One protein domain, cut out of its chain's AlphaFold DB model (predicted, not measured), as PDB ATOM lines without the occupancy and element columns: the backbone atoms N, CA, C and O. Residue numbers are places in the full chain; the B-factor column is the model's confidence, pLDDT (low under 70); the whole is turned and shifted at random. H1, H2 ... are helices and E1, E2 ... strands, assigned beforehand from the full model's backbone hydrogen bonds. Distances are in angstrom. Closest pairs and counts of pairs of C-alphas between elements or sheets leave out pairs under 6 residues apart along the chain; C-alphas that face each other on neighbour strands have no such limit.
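What this domain is: This is residues 2 to 126 of the 276 residues of an uncharacterized protein of Paenibacillus psychroresistens (UniProt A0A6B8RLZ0). A twisted sheet of four strands has two helices, H1 and H3, over one face and no named helix over the other, while the far ends of E3 and E4 run on as a narrow arm with the short helix H4 at its tip. At the opposite end of the long axis lies the long link of residues 13 to 34, and the short helix H2 packs on the first residue of H3. The printed part has 125 residues, with four named helices and four named strands in the order H1, H2, E1, H3, E2, E3, H4, E4; the sheet's order is E1, E2, E3, E4, all antiparallel, and the class is mixed. The whole is only just loose, close to compact, with a radius of gyration of the C-alphas of 16.9 A, and it is elongated, spanning 58 by 30 by 25 A.

How they stand to each other: H1, residues 2 to 12, is on the sheet at a height of 7.6 A, over E3, residues 90 to 100, and E4, residues 114 to 123. It runs along the strands, at 23 degrees to E3 on the local plane. The closest C-alphas of H1 and E4 are those of Ala 3 and Ser 120, 5.1 A apart. H2, residues 35 to 39, is not on the sheet and touches H3, residues 61 to 70, where the C-alphas of Asn 39 and Gly 61 come closest, at 4.7 A. H3 is on the same face as H1, at a height of 8.3 A, over E1, residues 45 to 50, and only just over E2, residues 78 to 85, with 3 C-alphas. H1 and H3 are close but not clearly touching, with the C-alphas of Ile 9 and Ala 69 closest at 6.8 A, at a steep tilt of 43 degrees, opposite ways. Between E1 and E2, N 48 and O 81 are 2.8 A apart, within hydrogen-bond range. In the hairpin of E2 and E3, N 82 and O 93 are 2.8 A apart; between E3 and E4, N 94 and O 120 are 2.8 A apart. H4, residues 107 to 110, is not on the sheet and is apart from H1, H2 and H3. In H1, H2 and H3 every O i to N i+4 pair is within hydrogen-bond range; H4 is too short for such a pair.

Where its parts are: H1 begins at C-alpha 2, (-14.520, -40.897, -43.720), and is 15.5 A long; H3 is 14.9 A long. E1 measures 16.8 A and E2 23.6 A. E3 measures 32.5 A and ends at C-alpha 100, (-2.451, -30.157, -40.578). E4 measures 29.8 A and ends at C-alpha 123, (-26.960, -46.547, -43.583).

The domain as a whole: The two C-alphas farthest apart are those of His 28 and Gln 108, at 58.6 A. The printed part has no cut, and the link from H1 to H2, 22 residues, is long. The mean pLDDT of the printed part is 79.3; 29 residues are under 70, among them residues 37 to 43, 53 to 59 and 106 to 115.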
ATOM      1  N   ALA A   2     -13.363 -40.771 -44.620       82.69
ATOM      2  CA  ALA A   2     -14.520 -40.897 -43.720       82.69
ATOM      3  C   ALA A   2     -15.720 -41.607 -44.383       82.69
ATOM      4  O   ALA A   2     -16.238 -42.555 -43.811       82.69
ATOM      5  N   ALA A   3     -16.077 -41.229 -45.619       85.94
ATOM      6  CA  ALA A   3     -17.149 -41.879 -46.387       85.94
ATOM      7  C   ALA A   3     -16.901 -43.371 -46.639       85.94
ATOM      8  O   ALA A   3     -17.666 -44.208 -46.181       85.94
ATOM      9  N   LEU A   4     -15.760 -43.712 -47.248       88.06
ATOM     10  CA  LEU A   4     -15.378 -45.106 -47.493       88.06
ATOM     11  C   LEU A   4     -15.353 -45.955 -46.209       88.06
ATOM     12  O   LEU A   4     -15.704 -47.131 -46.238       88.06
ATOM     13  N   ALA A   5     -14.915 -45.380 -45.087       87.50
ATOM     14  CA  ALA A   5     -14.924 -46.072 -43.807       87.50
ATOM     15  C   ALA A   5     -16.354 -46.295 -43.297       87.50
ATOM     16  O   ALA A   5     -16.668 -47.409 -42.889       87.50
ATOM     17  N   ALA A   6     -17.221 -45.279 -43.365       89.06
ATOM     18  CA  ALA A   6     -18.627 -45.410 -42.994       89.06
ATOM     19  C   ALA A   6     -19.319 -46.513 -43.813       89.06
ATOM     20  O   ALA A   6     -19.947 -47.393 -43.228       89.06
ATOM     21  N   ASP A   7     -19.113 -46.535 -45.132       88.94
ATOM     22  CA  ASP A   7     -19.700 -47.539 -46.030       88.94
ATOM     23  C   ASP A   7     -19.202 -48.954 -45.733       88.94
ATOM     24  O   ASP A   7     -19.989 -49.895 -45.659       88.94
ATOM     25  N   ARG A   8     -17.895 -49.126 -45.498       90.00
ATOM     26  CA  ARG A   8     -17.320 -50.437 -45.159       90.00
ATOM     27  C   ARG A   8     -17.823 -50.965 -43.825       90.00
ATOM     28  O   ARG A   8     -18.074 -52.163 -43.704       90.00
ATOM     29  N   ILE A   9     -17.955 -50.101 -42.821       90.06
ATOM     30  CA  ILE A   9     -18.476 -50.506 -41.514       90.06
ATOM     31  C   ILE A   9     -19.957 -50.874 -41.644       90.06
ATOM     32  O   ILE A   9     -20.369 -51.906 -41.115       90.06
ATOM     33  N   ALA A  10     -20.739 -50.083 -42.382       89.94
ATOM     34  CA  ALA A  10     -22.156 -50.350 -42.601       89.94
ATOM     35  C   ALA A  10     -22.393 -51.653 -43.384       89.94
ATOM     36  O   ALA A  10     -23.214 -52.474 -42.977       89.94
ATOM     37  N   PHE A  11     -21.621 -51.898 -44.446       88.06
ATOM     38  CA  PHE A  11     -21.712 -53.118 -45.255       88.06
ATOM     39  C   PHE A  11     -21.362 -54.388 -44.463       88.06
ATOM     40  O   PHE A  11     -22.007 -55.431 -44.595       88.06
ATOM     41  N   ASN A  12     -20.345 -54.307 -43.603       88.38
ATOM     42  CA  ASN A  12     -19.888 -55.449 -42.812       88.38
ATOM     43  C   ASN A  12     -20.661 -55.636 -41.501       88.38
ATOM     44  O   ASN A  12     -20.398 -56.590 -40.769       88.38
ATOM     45  N   TRP A  13     -21.643 -54.777 -41.212       87.31
ATOM     46  CA  TRP A  13     -22.338 -54.763 -39.927       87.31
ATOM     47  C   TRP A  13     -22.996 -56.099 -39.570       87.31
ATOM     48  O   TRP A  13     -22.991 -56.493 -38.403       87.31
ATOM     49  N   GLY A  14     -23.508 -56.825 -40.566       81.75
ATOM     50  CA  GLY A  14     -24.281 -58.048 -40.343       81.75
ATOM     51  C   GLY A  14     -23.509 -59.252 -39.803       81.75
ATOM     52  O   GLY A  14     -24.139 -60.208 -39.363       81.75
ATOM     53  N   ASN A  15     -22.173 -59.225 -39.802       83.69
ATOM     54  CA  ASN A  15     -21.366 -60.255 -39.149       83.69
ATOM     55  C   ASN A  15     -20.038 -59.660 -38.657       83.69
ATOM     56  O   ASN A  15     -19.241 -59.148 -39.439       83.69
ATOM     57  N   SER A  16     -19.780 -59.766 -37.354       83.50
ATOM     58  CA  SER A  16     -18.571 -59.253 -36.707       83.50
ATOM     59  C   SER A  16     -17.261 -59.885 -37.191       83.50
ATOM     60  O   SER A  16     -16.193 -59.285 -37.032       83.50
ATOM     61  N   ASN A  17     -17.318 -61.081 -37.777       84.44
ATOM     62  CA  ASN A  17     -16.145 -61.802 -38.262       84.44
ATOM     63  C   ASN A  17     -15.725 -61.361 -39.666       84.44
ATOM     64  O   ASN A  17     -14.569 -61.576 -40.021       84.44
ATOM     65  N   LYS A  18     -16.582 -60.635 -40.402       87.31
ATOM     66  CA  LYS A  18     -16.234 -60.050 -41.704       87.31
ATOM     67  C   LYS A  18     -14.974 -59.204 -41.633       87.31
ATOM     68  O   LYS A  18     -14.799 -58.379 -40.727       87.31
ATOM     69  N   ASP A  19     -14.088 -59.433 -42.588       85.06
ATOM     70  CA  ASP A  19     -12.971 -58.552 -42.869       85.06
ATOM     71  C   ASP A  19     -13.496 -57.212 -43.405       85.06
ATOM     72  O   ASP A  19     -14.381 -57.164 -44.256       85.06
ATOM     73  N   LEU A  20     -12.970 -56.099 -42.895       83.88
ATOM     74  CA  LEU A  20     -13.512 -54.771 -43.203       83.88
ATOM     75  C   LEU A  20     -13.195 -54.290 -44.620       83.88
ATOM     76  O   LEU A  20     -13.859 -53.380 -45.119       83.88
ATOM     77  N   VAL A  21     -12.162 -54.849 -45.249       84.19
ATOM     78  CA  VAL A  21     -11.701 -54.437 -46.576       84.19
ATOM     79  C   VAL A  21     -12.313 -55.326 -47.651       84.19
ATOM     80  O   VAL A  21     -12.768 -54.814 -48.670       84.19
ATOM     81  N   THR A  22     -12.334 -56.634 -47.417       84.75
ATOM     82  CA  THR A  22     -12.757 -57.654 -48.386       84.75
ATOM     83  C   THR A  22     -14.182 -58.152 -48.156       84.75
ATOM     84  O   THR A  22     -14.791 -58.689 -49.076       84.75
ATOM     85  N   GLY A  23     -14.729 -57.996 -46.947       83.25
ATOM     86  CA  GLY A  23     -16.031 -58.545 -46.557       83.25
ATOM     87  C   GLY A  23     -16.054 -60.066 -46.388       83.25
ATOM     88  O   GLY A  23     -17.110 -60.627 -46.087       83.25
ATOM     89  N   ALA A  24     -14.912 -60.736 -46.566       84.25
ATOM     90  CA  ALA A  24     -14.787 -62.179 -46.430       84.25
ATOM     91  C   ALA A  24     -14.847 -62.605 -44.957       84.25
ATOM     92  O   ALA A  24     -14.383 -61.893 -44.063       84.25
ATOM     93  N   TYR A  25     -15.427 -63.773 -44.707       86.62
ATOM     94  CA  TYR A  25     -15.445 -64.435 -43.408       86.62
ATOM     95  C   TYR A  25     -15.608 -65.943 -43.612       86.62
ATOM     96  O   TYR A  25     -16.104 -66.382 -44.650       86.62
ATOM     97  N   ASP A  26     -15.178 -66.732 -42.632       86.31
ATOM     98  CA  ASP A  26     -15.360 -68.183 -42.642       86.31
ATOM     99  C   ASP A  26     -16.838 -68.536 -42.398       86.31
ATOM    100  O   ASP A  26     -17.476 -67.978 -41.503       86.31
ATOM    101  N   ILE A  27     -17.381 -69.485 -43.161       81.19
ATOM    102  CA  ILE A  27     -18.766 -69.966 -43.034       81.19
ATOM    103  C   ILE A  27     -19.106 -70.482 -41.627       81.19
ATOM    104  O   ILE A  27     -20.268 -70.436 -41.223       81.19
ATOM    105  N   HIS A  28     -18.108 -70.930 -40.863       82.81
ATOM    106  CA  HIS A  28     -18.271 -71.390 -39.484       82.81
ATOM    107  C   HIS A  28     -18.188 -70.253 -38.453       82.81
ATOM    108  O   HIS A  28     -18.514 -70.451 -37.285       82.81
ATOM    109  N   GLN A  29     -17.797 -69.047 -38.872       80.62
ATOM    110  CA  GLN A  29     -17.646 -67.867 -38.021       80.62
ATOM    111  C   GLN A  29     -18.788 -66.874 -38.261       80.62
ATOM    112  O   GLN A  29     -18.604 -65.753 -38.745       80.62
ATOM    113  N   ASN A  30     -20.002 -67.284 -37.899       78.38
ATOM    114  CA  ASN A  30     -21.183 -66.428 -37.942       78.38
ATOM    115  C   ASN A  30     -21.516 -65.851 -36.569       78.38
ATOM    116  O   ASN A  30     -21.412 -66.532 -35.550       78.38
ATOM    117  N   ASP A  31     -21.965 -64.595 -36.553       76.75
ATOM    118  CA  ASP A  31     -22.660 -64.078 -35.379       76.75
ATOM    119  C   ASP A  31     -23.942 -64.911 -35.170       76.75
ATOM    120  O   ASP A  31     -24.666 -65.206 -36.124       76.75
ATOM    121  N   GLY A  32     -24.219 -65.316 -33.928       75.25
ATOM    122  CA  GLY A  32     -25.375 -66.164 -33.623       75.25
ATOM    123  C   GLY A  32     -26.699 -65.477 -33.958       75.25
ATOM    124  O   GLY A  32     -26.833 -64.276 -33.761       75.25
ATOM    125  N   LEU A  33     -27.712 -66.233 -34.393       69.94
ATOM    126  CA  LEU A  33     -28.985 -65.692 -34.902       69.94
ATOM    127  C   LEU A  33     -29.663 -64.670 -33.961       69.94
ATOM    128  O   LEU A  33     -30.375 -63.782 -34.415       69.94
ATOM    129  N   TYR A  34     -29.432 -64.760 -32.650       67.81
ATOM    130  CA  TYR A  34     -30.054 -63.906 -31.630       67.81
ATOM    131  C   TYR A  34     -29.158 -62.777 -31.105       67.81
ATOM    132  O   TYR A  34     -29.549 -62.074 -30.173       67.81
ATOM    133  N   TYR A  35     -27.972 -62.553 -31.684       72.94
ATOM    134  CA  TYR A  35     -27.044 -61.541 -31.161       72.94
ATOM    135  C   TYR A  35     -27.656 -60.132 -31.123       72.94
ATOM    136  O   TYR A  35     -27.240 -59.329 -30.293       72.94
ATOM    137  N   ARG A  36     -28.622 -59.849 -32.007       74.25
ATOM    138  CA  ARG A  36     -29.294 -58.551 -32.145       74.25
ATOM    139  C   ARG A  36     -30.298 -58.285 -31.030       74.25
ATOM    140  O   ARG A  36     -30.334 -57.181 -30.525       74.25
ATOM    141  N   VAL A  37     -31.022 -59.303 -30.570       67.81
ATOM    142  CA  VAL A  37     -31.938 -59.156 -29.424       67.81
ATOM    143  C   VAL A  37     -31.147 -58.955 -28.132       67.81
ATOM    144  O   VAL A  37     -31.481 -58.098 -27.321       67.81
ATOM    145  N   ASN A  38     -30.056 -59.705 -27.967       66.81
ATOM    146  CA  ASN A  38     -29.323 -59.724 -26.701       66.81
ATOM    147  C   ASN A  38     -28.272 -58.611 -26.581       66.81
ATOM    148  O   ASN A  38     -27.873 -58.282 -25.470       66.81
ATOM    149  N   ASN A  39     -27.777 -58.064 -27.699       65.69
ATOM    150  CA  ASN A  39     -26.660 -57.113 -27.686       65.69
ATOM    151  C   ASN A  39     -26.878 -55.845 -28.528       65.69
ATOM    152  O   ASN A  39     -25.946 -55.046 -28.600       65.69
ATOM    153  N   ASP A  40     -28.025 -55.672 -29.195       69.81
ATOM    154  CA  ASP A  40     -28.351 -54.488 -30.010       69.81
ATOM    155  C   ASP A  40     -29.749 -53.969 -29.627       69.81
ATOM    156  O   ASP A  40     -30.751 -54.287 -30.269       69.81
ATOM    157  N   SER A  41     -29.836 -53.227 -28.517       65.50
ATOM    158  CA  SER A  41     -31.127 -52.750 -28.003       65.50
ATOM    159  C   SER A  41     -31.794 -51.752 -28.964       65.50
ATOM    160  O   SER A  41     -31.123 -51.050 -29.723       65.50
ATOM    161  N   LEU A  42     -33.134 -51.680 -28.926       65.00
ATOM    162  CA  LEU A  42     -33.977 -50.920 -29.873       65.00
ATOM    163  C   LEU A  42     -33.616 -49.425 -30.007       65.00
ATOM    164  O   LEU A  42     -33.945 -48.799 -31.016       65.00
ATOM    165  N   THR A  43     -32.942 -48.857 -29.007       65.38
ATOM    166  CA  THR A  43     -32.511 -47.451 -28.952       65.38
ATOM    167  C   THR A  43     -31.040 -47.312 -28.546       65.38
ATOM    168  O   THR A  43     -30.647 -46.379 -27.841       65.38
ATOM    169  N   GLN A  44     -30.188 -48.243 -28.979       76.38
ATOM    170  CA  GLN A  44     -28.777 -48.217 -28.612       76.38
ATOM    171  C   GLN A  44     -27.978 -47.185 -29.414       76.38
ATOM    172  O   GLN A  44     -28.033 -47.116 -30.644       76.38
ATOM    173  N   SER A  45     -27.124 -46.439 -28.713       83.19
ATOM    174  CA  SER A  45     -25.997 -45.745 -29.331       83.19
ATOM    175  C   SER A  45     -24.689 -46.274 -28.754       83.19
ATOM    176  O   SER A  45     -24.590 -46.599 -27.572       83.19
ATOM    177  N   SER A  46     -23.682 -46.443 -29.599       84.69
ATOM    178  CA  SER A  46     -22.355 -46.907 -29.185       84.69
ATOM    179  C   SER A  46     -21.306 -46.098 -29.915       84.69
ATOM    180  O   SER A  46     -21.442 -45.873 -31.114       84.69
ATOM    181  N   SER A  47     -20.272 -45.656 -29.203       85.81
ATOM    182  CA  SER A  47     -19.194 -44.863 -29.792       85.81
ATOM    183  C   SER A  47     -17.827 -45.390 -29.383       85.81
ATOM    184  O   SER A  47     -17.648 -45.857 -28.260       85.81
ATOM    185  N   VAL A  48     -16.863 -45.310 -30.298       86.75
ATOM    186  CA  VAL A  48     -15.472 -45.728 -30.093       86.75
ATOM    187  C   VAL A  48     -14.534 -44.649 -30.624       86.75
ATOM    188  O   VAL A  48     -14.740 -44.117 -31.714       86.75
ATOM    189  N   LEU A  49     -13.495 -44.337 -29.852       85.69
ATOM    190  CA  LEU A  49     -12.456 -43.377 -30.222       85.69
ATOM    191  C   LEU A  49     -11.387 -44.015 -31.120       85.69
ATOM    192  O   LEU A  49     -11.042 -45.188 -30.973       85.69
ATOM    193  N   ILE A  50     -10.830 -43.210 -32.023       84.06
ATOM    194  CA  ILE A  50      -9.671 -43.530 -32.860       84.06
ATOM    195  C   ILE A  50      -8.505 -42.612 -32.441       84.06
ATOM    196  O   ILE A  50      -8.717 -41.400 -32.335       84.06
ATOM    197  N   PRO A  51      -7.277 -43.133 -32.262       75.81
ATOM    198  CA  PRO A  51      -6.939 -44.554 -32.223       75.81
ATOM    199  C   PRO A  51      -7.549 -45.220 -30.987       75.81
ATOM    200  O   PRO A  51      -7.603 -44.624 -29.913       75.81
ATOM    201  N   ASN A  52      -8.005 -46.464 -31.137       73.00
ATOM    202  CA  ASN A  52      -8.542 -47.199 -30.003       73.00
ATOM    203  C   ASN A  52      -7.386 -47.698 -29.128       73.00
ATOM    204  O   ASN A  52      -6.652 -48.603 -29.519       73.00
ATOM    205  N   LEU A  53      -7.212 -47.072 -27.966       64.38
ATOM    206  CA  LEU A  53      -6.155 -47.394 -27.001       64.38
ATOM    207  C   LEU A  53      -6.565 -48.505 -26.025       64.38
ATOM    208  O   LEU A  53      -5.763 -48.927 -25.194       64.38
ATOM    209  N   ILE A  54      -7.811 -48.971 -26.114       61.25
ATOM    210  CA  ILE A  54      -8.395 -49.943 -25.200       61.25
ATOM    211  C   ILE A  54      -8.462 -51.287 -25.932       61.25
ATOM    212  O   ILE A  54      -9.216 -51.440 -26.891       61.25
ATOM    213  N   SER A  55      -7.677 -52.273 -25.492       56.94
ATOM    214  CA  SER A  55      -7.868 -53.680 -25.871       56.94
ATOM    215  C   SER A  55      -8.911 -54.281 -24.939       56.94
ATOM    216  O   SER A  55      -8.584 -54.795 -23.875       56.94
ATOM    217  N   SER A  56     -10.186 -54.167 -25.300       53.50
ATOM    218  CA  SER A  56     -11.283 -54.662 -24.467       53.50
ATOM    219  C   SER A  56     -11.873 -55.938 -25.053       53.50
ATOM    220  O   SER A  56     -12.861 -55.919 -25.783       53.50
ATOM    221  N   THR A  57     -11.305 -57.068 -24.646       53.16
ATOM    222  CA  THR A  57     -11.888 -58.414 -24.778       53.16
ATOM    223  C   THR A  57     -13.264 -58.560 -24.104       53.16
ATOM    224  O   THR A  57     -13.928 -59.569 -24.307       53.16
ATOM    225  N   ALA A  58     -13.717 -57.557 -23.340       53.28
ATOM    226  CA  ALA A  58     -14.997 -57.540 -22.627       53.28
ATOM    227  C   ALA A  58     -16.162 -56.872 -23.391       53.28
ATOM    228  O   ALA A  58     -17.279 -56.836 -22.884       53.28
ATOM    229  N   MET A  59     -15.932 -56.312 -24.584       65.50
ATOM    230  CA  MET A  59     -16.995 -55.645 -25.346       65.50
ATOM    231  C   MET A  59     -17.820 -56.637 -26.172       65.50
ATOM    232  O   MET A  59     -17.272 -57.433 -26.937       65.50
ATOM    233  N   SER A  60     -19.149 -56.551 -26.075       70.69
ATOM    234  CA  SER A  60     -20.100 -57.318 -26.888       70.69
ATOM    235  C   SER A  60     -20.881 -56.413 -27.857       70.69
ATOM    236  O   SER A  60     -20.876 -55.181 -27.758       70.69
ATOM    237  N   GLY A  61     -21.523 -57.028 -28.856       79.44
ATOM    238  CA  GLY A  61     -22.456 -56.328 -29.744       79.44
ATOM    239  C   GLY A  61     -21.834 -55.240 -30.644       79.44
ATOM    240  O   GLY A  61     -20.712 -55.413 -31.137       79.44
ATOM    241  N   PRO A  62     -22.560 -54.130 -30.894       84.06
ATOM    242  CA  PRO A  62     -22.138 -53.009 -31.740       84.06
ATOM    243  C   PRO A  62     -20.775 -52.417 -31.382       84.06
ATOM    244  O   PRO A  62     -19.986 -52.072 -32.262       84.06
ATOM    245  N   SER A  63     -20.468 -52.332 -30.089       84.12
ATOM    246  CA  SER A  63     -19.235 -51.715 -29.603       84.12
ATOM    247  C   SER A  63     -17.976 -52.479 -30.043       84.12
ATOM    248  O   SER A  63     -17.024 -51.872 -30.539       84.12
ATOM    249  N   ARG A  64     -18.018 -53.820 -30.010       84.94
ATOM    250  CA  ARG A  64     -16.954 -54.697 -30.528       84.94
ATOM    251  C   ARG A  64     -16.742 -54.514 -32.032       84.94
ATOM    252  O   ARG A  64     -15.604 -54.514 -32.502       84.94
ATOM    253  N   LYS A  65     -17.829 -54.334 -32.790       87.31
ATOM    254  CA  LYS A  65     -17.780 -54.106 -34.245       87.31
ATOM    255  C   LYS A  65     -17.093 -52.777 -34.571       87.31
ATOM    256  O   LYS A  65     -16.194 -52.744 -35.411       87.31
ATOM    257  N   LEU A  66     -17.436 -51.710 -33.848       88.81
ATOM    258  CA  LEU A  66     -16.780 -50.404 -33.987       88.81
ATOM    259  C   LEU A  66     -15.307 -50.438 -33.564       88.81
ATOM    260  O   LEU A  66     -14.464 -49.842 -34.226       88.81
ATOM    261  N   GLN A  67     -14.966 -51.173 -32.507       87.19
ATOM    262  CA  GLN A  67     -13.577 -51.356 -32.083       87.19
ATOM    263  C   GLN A  67     -12.741 -52.081 -33.134       87.19
ATOM    264  O   GLN A  67     -11.641 -51.625 -33.441       87.19
ATOM    265  N   LYS A  68     -13.264 -53.160 -33.728       85.88
ATOM    266  CA  LYS A  68     -12.601 -53.845 -34.848       85.88
ATOM    267  C   LYS A  68     -12.394 -52.895 -36.032       85.88
ATOM    268  O   LYS A  68     -11.349 -52.934 -36.670       85.88
ATOM    269  N   ALA A  69     -13.351 -52.005 -36.295       87.44
ATOM    270  CA  ALA A  69     -13.197 -50.961 -37.304       87.44
ATOM    271  C   ALA A  69     -12.110 -49.942 -36.956       87.44
ATOM    272  O   ALA A  69     -11.308 -49.583 -37.817       87.44
ATOM    273  N   ALA A  70     -12.025 -49.530 -35.692       87.12
ATOM    274  CA  ALA A  70     -11.039 -48.563 -35.226       87.12
ATOM    275  C   ALA A  70      -9.583 -49.038 -35.411       87.12
ATOM    276  O   ALA A  70      -8.701 -48.200 -35.605       87.12
ATOM    277  N   THR A  71      -9.314 -50.352 -35.415       85.19
ATOM    278  CA  THR A  71      -7.953 -50.890 -35.631       85.19
ATOM    279  C   THR A  71      -7.462 -50.770 -37.075       85.19
ATOM    280  O   THR A  71      -6.259 -50.837 -37.311       85.19
ATOM    281  N   HIS A  72      -8.364 -50.568 -38.041       84.06
ATOM    282  CA  HIS A  72      -8.027 -50.507 -39.468       84.06
ATOM    283  C   HIS A  72      -7.675 -49.090 -39.951       84.06
ATOM    284  O   HIS A  72      -7.359 -48.893 -41.127       84.06
ATOM    285  N   PHE A  73      -7.720 -48.088 -39.069       84.38
ATOM    286  CA  PHE A  73      -7.359 -46.719 -39.422       84.38
ATOM    287  C   PHE A  73      -5.836 -46.505 -39.381       84.38
ATOM    288  O   PHE A  73      -5.167 -46.982 -38.462       84.38
ATOM    289  N   PRO A  74      -5.263 -45.762 -40.350       82.25
ATOM    290  CA  PRO A  74      -3.840 -45.457 -40.343       82.25
ATOM    291  C   PRO A  74      -3.432 -44.646 -39.109       82.25
ATOM    292  O   PRO A  74      -4.178 -43.794 -38.619       82.25
ATOM    293  N   LYS A  75      -2.200 -44.880 -38.638       78.44
ATOM    294  CA  LYS A  75      -1.607 -44.142 -37.515       78.44
ATOM    295  C   LYS A  75      -1.587 -42.635 -37.818       78.44
ATOM    296  O   LYS A  75      -1.229 -42.229 -38.920       78.44
ATOM    297  N   GLY A  76      -1.947 -41.812 -36.831       77.00
ATOM    298  CA  GLY A  76      -1.955 -40.345 -36.941       77.00
ATOM    299  C   GLY A  76      -3.306 -39.711 -37.303       77.00
ATOM    300  O   GLY A  76      -3.385 -38.488 -37.404       77.00
ATOM    301  N   LEU A  77      -4.363 -40.511 -37.475       82.81
ATOM    302  CA  LEU A  77      -5.748 -40.033 -37.508       82.81
ATOM    303  C   LEU A  77      -6.364 -40.138 -36.115       82.81
ATOM    304  O   LEU A  77      -6.219 -41.166 -35.453       82.81
ATOM    305  N   THR A  78      -7.073 -39.093 -35.693       85.25
ATOM    306  CA  THR A  78      -7.919 -39.125 -34.498       85.25
ATOM    307  C   THR A  78      -9.377 -39.008 -34.902       85.25
ATOM    308  O   THR A  78      -9.681 -38.495 -35.976       85.25
ATOM    309  N   GLY A  79     -10.304 -39.521 -34.102       86.38
ATOM    310  CA  GLY A  79     -11.708 -39.491 -34.499       86.38
ATOM    311  C   GLY A  79     -12.645 -40.253 -33.584       86.38
ATOM    312  O   GLY A  79     -12.222 -40.843 -32.592       86.38
ATOM    313  N   ILE A  80     -13.922 -40.239 -33.947       89.56
ATOM    314  CA  ILE A  80     -14.991 -40.969 -33.272       89.56
ATOM    315  C   ILE A  80     -15.761 -41.765 -34.326       89.56
ATOM    316  O   ILE A  80     -16.137 -41.241 -35.376       89.56
ATOM    317  N   LEU A  81     -15.985 -43.041 -34.035       89.56
ATOM    318  CA  LEU A  81     -16.940 -43.892 -34.730       89.56
ATOM    319  C   LEU A  81     -18.181 -44.008 -33.859       89.56
ATOM    320  O   LEU A  81     -18.058 -44.369 -32.691       89.56
ATOM    321  N   THR A  82     -19.357 -43.766 -34.419       89.31
ATOM    322  CA  THR A  82     -20.628 -43.868 -33.704       89.31
ATOM    323  C   THR A  82     -21.585 -44.749 -34.485       89.31
ATOM    324  O   THR A  82     -21.807 -44.555 -35.673       89.31
ATOM    325  N   TYR A  83     -22.191 -45.711 -33.807       89.62
ATOM    326  CA  TYR A  83     -23.331 -46.463 -34.302       89.62
ATOM    327  C   TYR A  83     -24.591 -45.983 -33.591       89.62
ATOM    328  O   TYR A  83     -24.589 -45.785 -32.371       89.62
ATOM    329  N   ARG A  84     -25.662 -45.798 -34.361       88.44
ATOM    330  CA  ARG A  84     -26.985 -45.430 -33.858       88.44
ATOM    331  C   ARG A  84     -28.002 -46.436 -34.374       88.44
ATOM    332  O   ARG A  84     -28.181 -46.553 -35.588       88.44
ATOM    333  N   ASN A  85     -28.661 -47.113 -33.444       84.94
ATOM    334  CA  ASN A  85     -29.835 -47.926 -33.697       84.94
ATOM    335  C   ASN A  85     -31.080 -47.135 -33.284       84.94
ATOM    336  O   ASN A  85     -31.243 -46.783 -32.115       84.94
ATOM    337  N   ARG A  86     -31.927 -46.810 -34.256       79.94
ATOM    338  CA  ARG A  86     -33.294 -46.336 -34.041       79.94
ATOM    339  C   ARG A  86     -34.221 -47.358 -34.678       79.94
ATOM    340  O   ARG A  86     -33.860 -47.915 -35.712       79.94
ATOM    341  N   LEU A  87     -35.428 -47.519 -34.132       68.75
ATOM    342  CA  LEU A  87     -36.442 -48.473 -34.614       68.75
ATOM    343  C   LEU A  87     -36.556 -48.570 -36.150       68.75
ATOM    344  O   LEU A  87     -36.781 -49.654 -36.675       68.75
ATOM    345  N   ILE A  88     -36.409 -47.444 -36.857       70.38
ATOM    346  CA  ILE A  88     -36.610 -47.333 -38.311       70.38
ATOM    347  C   ILE A  88     -35.290 -47.082 -39.071       70.38
ATOM    348  O   ILE A  88     -35.191 -47.378 -40.257       70.38
ATOM    349  N   GLU A  89     -34.254 -46.551 -38.412       80.25
ATOM    350  CA  GLU A  89     -33.002 -46.137 -39.061       80.25
ATOM    351  C   GLU A  89     -31.791 -46.648 -38.276       80.25
ATOM    352  O   GLU A  89     -31.590 -46.311 -37.107       80.25
ATOM    353  N   ARG A  90     -30.922 -47.401 -38.954       87.12
ATOM    354  CA  ARG A  90     -29.638 -47.850 -38.409       87.12
ATOM    355  C   ARG A  90     -28.520 -47.217 -39.208       87.12
ATOM    356  O   ARG A  90     -28.478 -47.351 -40.430       87.12
ATOM    357  N   LYS A  91     -27.612 -46.515 -38.531       91.31
ATOM    358  CA  LYS A  91     -26.523 -45.800 -39.204       91.31
ATOM    359  C   LYS A  91     -25.210 -45.836 -38.454       91.31
ATOM    360  O   LYS A  91     -25.167 -45.868 -37.222       91.31
ATOM    361  N   VAL A  92     -24.144 -45.775 -39.238       90.75
ATOM    362  CA  VAL A  92     -22.773 -45.606 -38.773       90.75
ATOM    363  C   VAL A  92     -22.308 -44.217 -39.173       90.75
ATOM    364  O   VAL A  92     -22.428 -43.817 -40.327       90.75
ATOM    365  N   GLU A  93     -21.760 -43.492 -38.215       91.62
ATOM    366  CA  GLU A  93     -21.189 -42.168 -38.371       91.62
ATOM    367  C   GLU A  93     -19.694 -42.226 -38.054       91.62
ATOM    368  O   GLU A  93     -19.265 -42.833 -37.072       91.62
ATOM    369  N   VAL A  94     -18.895 -41.608 -38.914       90.69
ATOM    370  CA  VAL A  94     -17.441 -41.568 -38.818       90.69
ATOM    371  C   VAL A  94     -17.004 -40.118 -38.853       90.69
ATOM    372  O   VAL A  94     -17.183 -39.435 -39.860       90.69
ATOM    373  N   GLN A  95     -16.397 -39.668 -37.764       90.81
ATOM    374  CA  GLN A  95     -15.802 -38.345 -37.643       90.81
ATOM    375  C   GLN A  95     -14.292 -38.506 -37.529       90.81
ATOM    376  O   GLN A  95     -13.803 -39.142 -36.597       90.81
ATOM    377  N   LEU A  96     -13.546 -37.962 -38.488       87.62
ATOM    378  CA  LEU A  96     -12.087 -38.034 -38.524       87.62
ATOM    379  C   LEU A  96     -11.489 -36.639 -38.479       87.62
ATOM    380  O   LEU A  96     -11.892 -35.758 -39.231       87.62
ATOM    381  N   SER A  97     -10.459 -36.492 -37.666       85.19
ATOM    382  CA  SER A  97      -9.695 -35.274 -37.476       85.19
ATOM    383  C   SER A  97      -8.231 -35.547 -37.800       85.19
ATOM    384  O   SER A  97      -7.628 -36.515 -37.331       85.19
ATOM    385  N   ARG A  98      -7.636 -34.675 -38.614       82.38
ATOM    386  CA  ARG A  98      -6.193 -34.674 -38.876       82.38
ATOM    387  C   ARG A  98      -5.619 -33.311 -38.535       82.38
ATOM    388  O   ARG A  98      -6.104 -32.289 -39.017       82.38
ATOM    389  N   MET A  99      -4.554 -33.300 -37.740       73.12
ATOM    390  CA  MET A  99      -3.757 -32.091 -37.567       73.12
ATOM    391  C   MET A  99      -2.992 -31.822 -38.861       73.12
ATOM    392  O   MET A  99      -2.209 -32.659 -39.315       73.12
ATOM    393  N   ILE A 100      -3.247 -30.666 -39.467       72.81
ATOM    394  CA  ILE A 100      -2.451 -30.157 -40.578       72.81
ATOM    395  C   ILE A 100      -1.532 -29.066 -40.040       72.81
ATOM    396  O   ILE A 100      -1.986 -28.087 -39.446       72.81
ATOM    397  N   THR A 101      -0.230 -29.249 -40.233       70.12
ATOM    398  CA  THR A 101       0.747 -28.185 -39.998       70.12
ATOM    399  C   THR A 101       0.774 -27.321 -41.257       70.12
ATOM    400  O   THR A 101       1.162 -27.829 -42.313       70.12
ATOM    401  N   PRO A 102       0.316 -26.057 -41.206       67.12
ATOM    402  CA  PRO A 102       0.367 -25.188 -42.373       67.12
ATOM    403  C   PRO A 102       1.822 -24.927 -42.777       67.12
ATOM    404  O   PRO A 102       2.712 -24.852 -41.929       67.12
ATOM    405  N   LEU A 103       2.066 -24.781 -44.083       75.81
ATOM    406  CA  LEU A 103       3.375 -24.373 -44.595       75.81
ATOM    407  C   LEU A 103       3.755 -22.997 -44.011       75.81
ATOM    408  O   LEU A 103       2.856 -22.182 -43.790       75.81
ATOM    409  N   PRO A 104       5.052 -22.696 -43.796       69.69
ATOM    410  CA  PRO A 104       5.494 -21.503 -43.063       69.69
ATOM    411  C   PRO A 104       4.897 -20.184 -43.574       69.69
ATOM    412  O   PRO A 104       4.550 -19.317 -42.779       69.69
ATOM    413  N   PHE A 105       4.701 -20.059 -44.889       76.06
ATOM    414  CA  PHE A 105       4.127 -18.867 -45.519       76.06
ATOM    415  C   PHE A 105       2.602 -18.718 -45.329       76.06
ATOM    416  O   PHE A 105       2.071 -17.630 -45.513       76.06
ATOM    417  N   LEU A 106       1.889 -19.782 -44.936       68.38
ATOM    418  CA  LEU A 106       0.438 -19.784 -44.682       68.38
ATOM    419  C   LEU A 106       0.088 -19.601 -43.198       68.38
ATOM    420  O   LEU A 106      -1.056 -19.281 -42.878       68.38
ATOM    421  N   VAL A 107       1.053 -19.766 -42.284       68.56
ATOM    422  CA  VAL A 107       0.850 -19.630 -40.825       68.56
ATOM    423  C   VAL A 107       0.290 -18.248 -40.464       68.56
ATOM    424  O   VAL A 107      -0.549 -18.132 -39.571       68.56
ATOM    425  N   GLN A 108       0.709 -17.209 -41.192       66.56
ATOM    426  CA  GLN A 108       0.302 -15.824 -40.948       66.56
ATOM    427  C   GLN A 108      -1.145 -15.523 -41.376       66.56
ATOM    428  O   GLN A 108      -1.751 -14.600 -40.844       66.56
ATOM    429  N   TRP A 109      -1.720 -16.323 -42.282       64.94
ATOM    430  CA  TRP A 109      -3.122 -16.211 -42.712       64.94
ATOM    431  C   TRP A 109      -4.060 -17.193 -42.002       64.94
ATOM    432  O   TRP A 109      -5.222 -16.873 -41.773       64.94
ATOM    433  N   PHE A 110      -3.579 -18.387 -41.641       63.56
ATOM    434  CA  PHE A 110      -4.435 -19.479 -41.156       63.56
ATOM    435  C   PHE A 110      -4.287 -19.805 -39.660       63.56
ATOM    436  O   PHE A 110      -5.060 -20.616 -39.142       63.56
ATOM    437  N   GLY A 111      -3.364 -19.147 -38.949       62.53
ATOM    438  CA  GLY A 111      -3.073 -19.409 -37.537       62.53
ATOM    439  C   GLY A 111      -2.170 -20.634 -37.325       62.53
ATOM    440  O   GLY A 111      -1.861 -21.371 -38.260       62.53
ATOM    441  N   LYS A 112      -1.707 -20.844 -36.082       61.56
ATOM    442  CA  LYS A 112      -0.622 -21.798 -35.754       61.56
ATOM    443  C   LYS A 112      -0.953 -23.288 -35.951       61.56
ATOM    444  O   LYS A 112      -0.024 -24.082 -36.029       61.56
ATOM    445  N   SER A 113      -2.217 -23.673 -36.094       59.53
ATOM    446  CA  SER A 113      -2.650 -25.000 -36.559       59.53
ATOM    447  C   SER A 113      -4.178 -25.045 -36.591       59.53
ATOM    448  O   SER A 113      -4.840 -24.482 -35.719       59.53
ATOM    449  N   LYS A 114      -4.760 -25.723 -37.583       62.72
ATOM    450  CA  LYS A 114      -6.189 -26.070 -37.590       62.72
ATOM    451  C   LYS A 114      -6.318 -27.581 -37.731       62.72
ATOM    452  O   LYS A 114      -5.623 -28.191 -38.540       62.72
ATOM    453  N   ALA A 115      -7.186 -28.192 -36.933       67.75
ATOM    454  CA  ALA A 115      -7.583 -29.573 -37.155       67.75
ATOM    455  C   ALA A 115      -8.580 -29.598 -38.321       67.75
ATOM    456  O   ALA A 115      -9.586 -28.890 -38.289       67.75
ATOM    457  N   LEU A 116      -8.283 -30.377 -39.360       76.38
ATOM    458  CA  LEU A 116      -9.242 -30.647 -40.424       76.38
ATOM    459  C   LEU A 116     -10.138 -31.796 -39.960       76.38
ATOM    460  O   LEU A 116      -9.668 -32.932 -39.879       76.38
ATOM    461  N   THR A 117     -11.399 -31.486 -39.663       80.12
ATOM    462  CA  THR A 117     -12.421 -32.467 -39.280       80.12
ATOM    463  C   THR A 117     -13.303 -32.790 -40.481       80.12
ATOM    464  O   THR A 117     -13.814 -31.888 -41.142       80.12
ATOM    465  N   VAL A 118     -13.488 -34.076 -40.768       84.69
ATOM    466  CA  VAL A 118     -14.355 -34.589 -41.832       84.69
ATOM    467  C   VAL A 118     -15.290 -35.631 -41.237       84.69
ATOM    468  O   VAL A 118     -14.834 -36.641 -40.698       84.69
ATOM    469  N   SER A 119     -16.590 -35.402 -41.389       87.19
ATOM    470  CA  SER A 119     -17.644 -36.312 -40.939       87.19
ATOM    471  C   SER A 119     -18.325 -36.974 -42.132       87.19
ATOM    472  O   SER A 119     -18.494 -36.354 -43.181       87.19
ATOM    473  N   SER A 120     -18.715 -38.237 -41.982       91.50
ATOM    474  CA  SER A 120     -19.525 -38.962 -42.961       91.50
ATOM    475  C   SER A 120     -20.389 -40.007 -42.272       91.50
ATOM    476  O   SER A 120     -19.967 -40.595 -41.280       91.50
ATOM    477  N   SER A 121     -21.562 -40.290 -42.830       90.81
ATOM    478  CA  SER A 121     -22.463 -41.331 -42.335       90.81
ATOM    479  C   SER A 121     -22.884 -42.288 -43.442       90.81
ATOM    480  O   SER A 121     -22.972 -41.876 -44.595       90.81
ATOM    481  N   SER A 122     -23.178 -43.536 -43.080       91.38
ATOM    482  CA  SER A 122     -23.706 -44.560 -43.987       91.38
ATOM    483  C   SER A 122     -24.787 -45.398 -43.298       91.38
ATOM    484  O   SER A 122     -24.719 -45.650 -42.089       91.38
ATOM    485  N   GLY A 123     -25.813 -45.778 -44.062       88.12
ATOM    486  CA  GLY A 123     -26.960 -46.547 -43.583       88.12
ATOM    487  C   GLY A 123     -26.663 -48.043 -43.547       88.12
ATOM    488  O   GLY A 123     -26.147 -48.615 -44.507       88.12
ATOM    489  N   VAL A 124     -27.009 -48.696 -42.443       86.12
ATOM    490  CA  VAL A 124     -26.863 -50.143 -42.284       86.12
ATOM    491  C   VAL A 124     -28.093 -50.827 -42.871       86.12
ATOM    492  O   VAL A 124     -29.193 -50.687 -42.341       86.12
ATOM    493  N   THR A 125     -27.908 -51.592 -43.947       79.81
ATOM    494  CA  THR A 125     -28.988 -52.370 -44.570       79.81
ATOM    495  C   THR A 125     -28.851 -53.843 -44.187       79.81
ATOM    496  O   THR A 125     -27.877 -54.492 -44.561       79.81
ATOM    497  N   GLU A 126     -29.830 -54.387 -43.459       74.94
ATOM    498  CA  GLU A 126     -29.880 -55.808 -43.079       74.94
ATOM    499  C   GLU A 126     -31.171 -56.465 -43.599       74.94
ATOM    500  O   GLU A 126     -32.166 -56.526 -42.873       74.94
TER     501      GLU A 126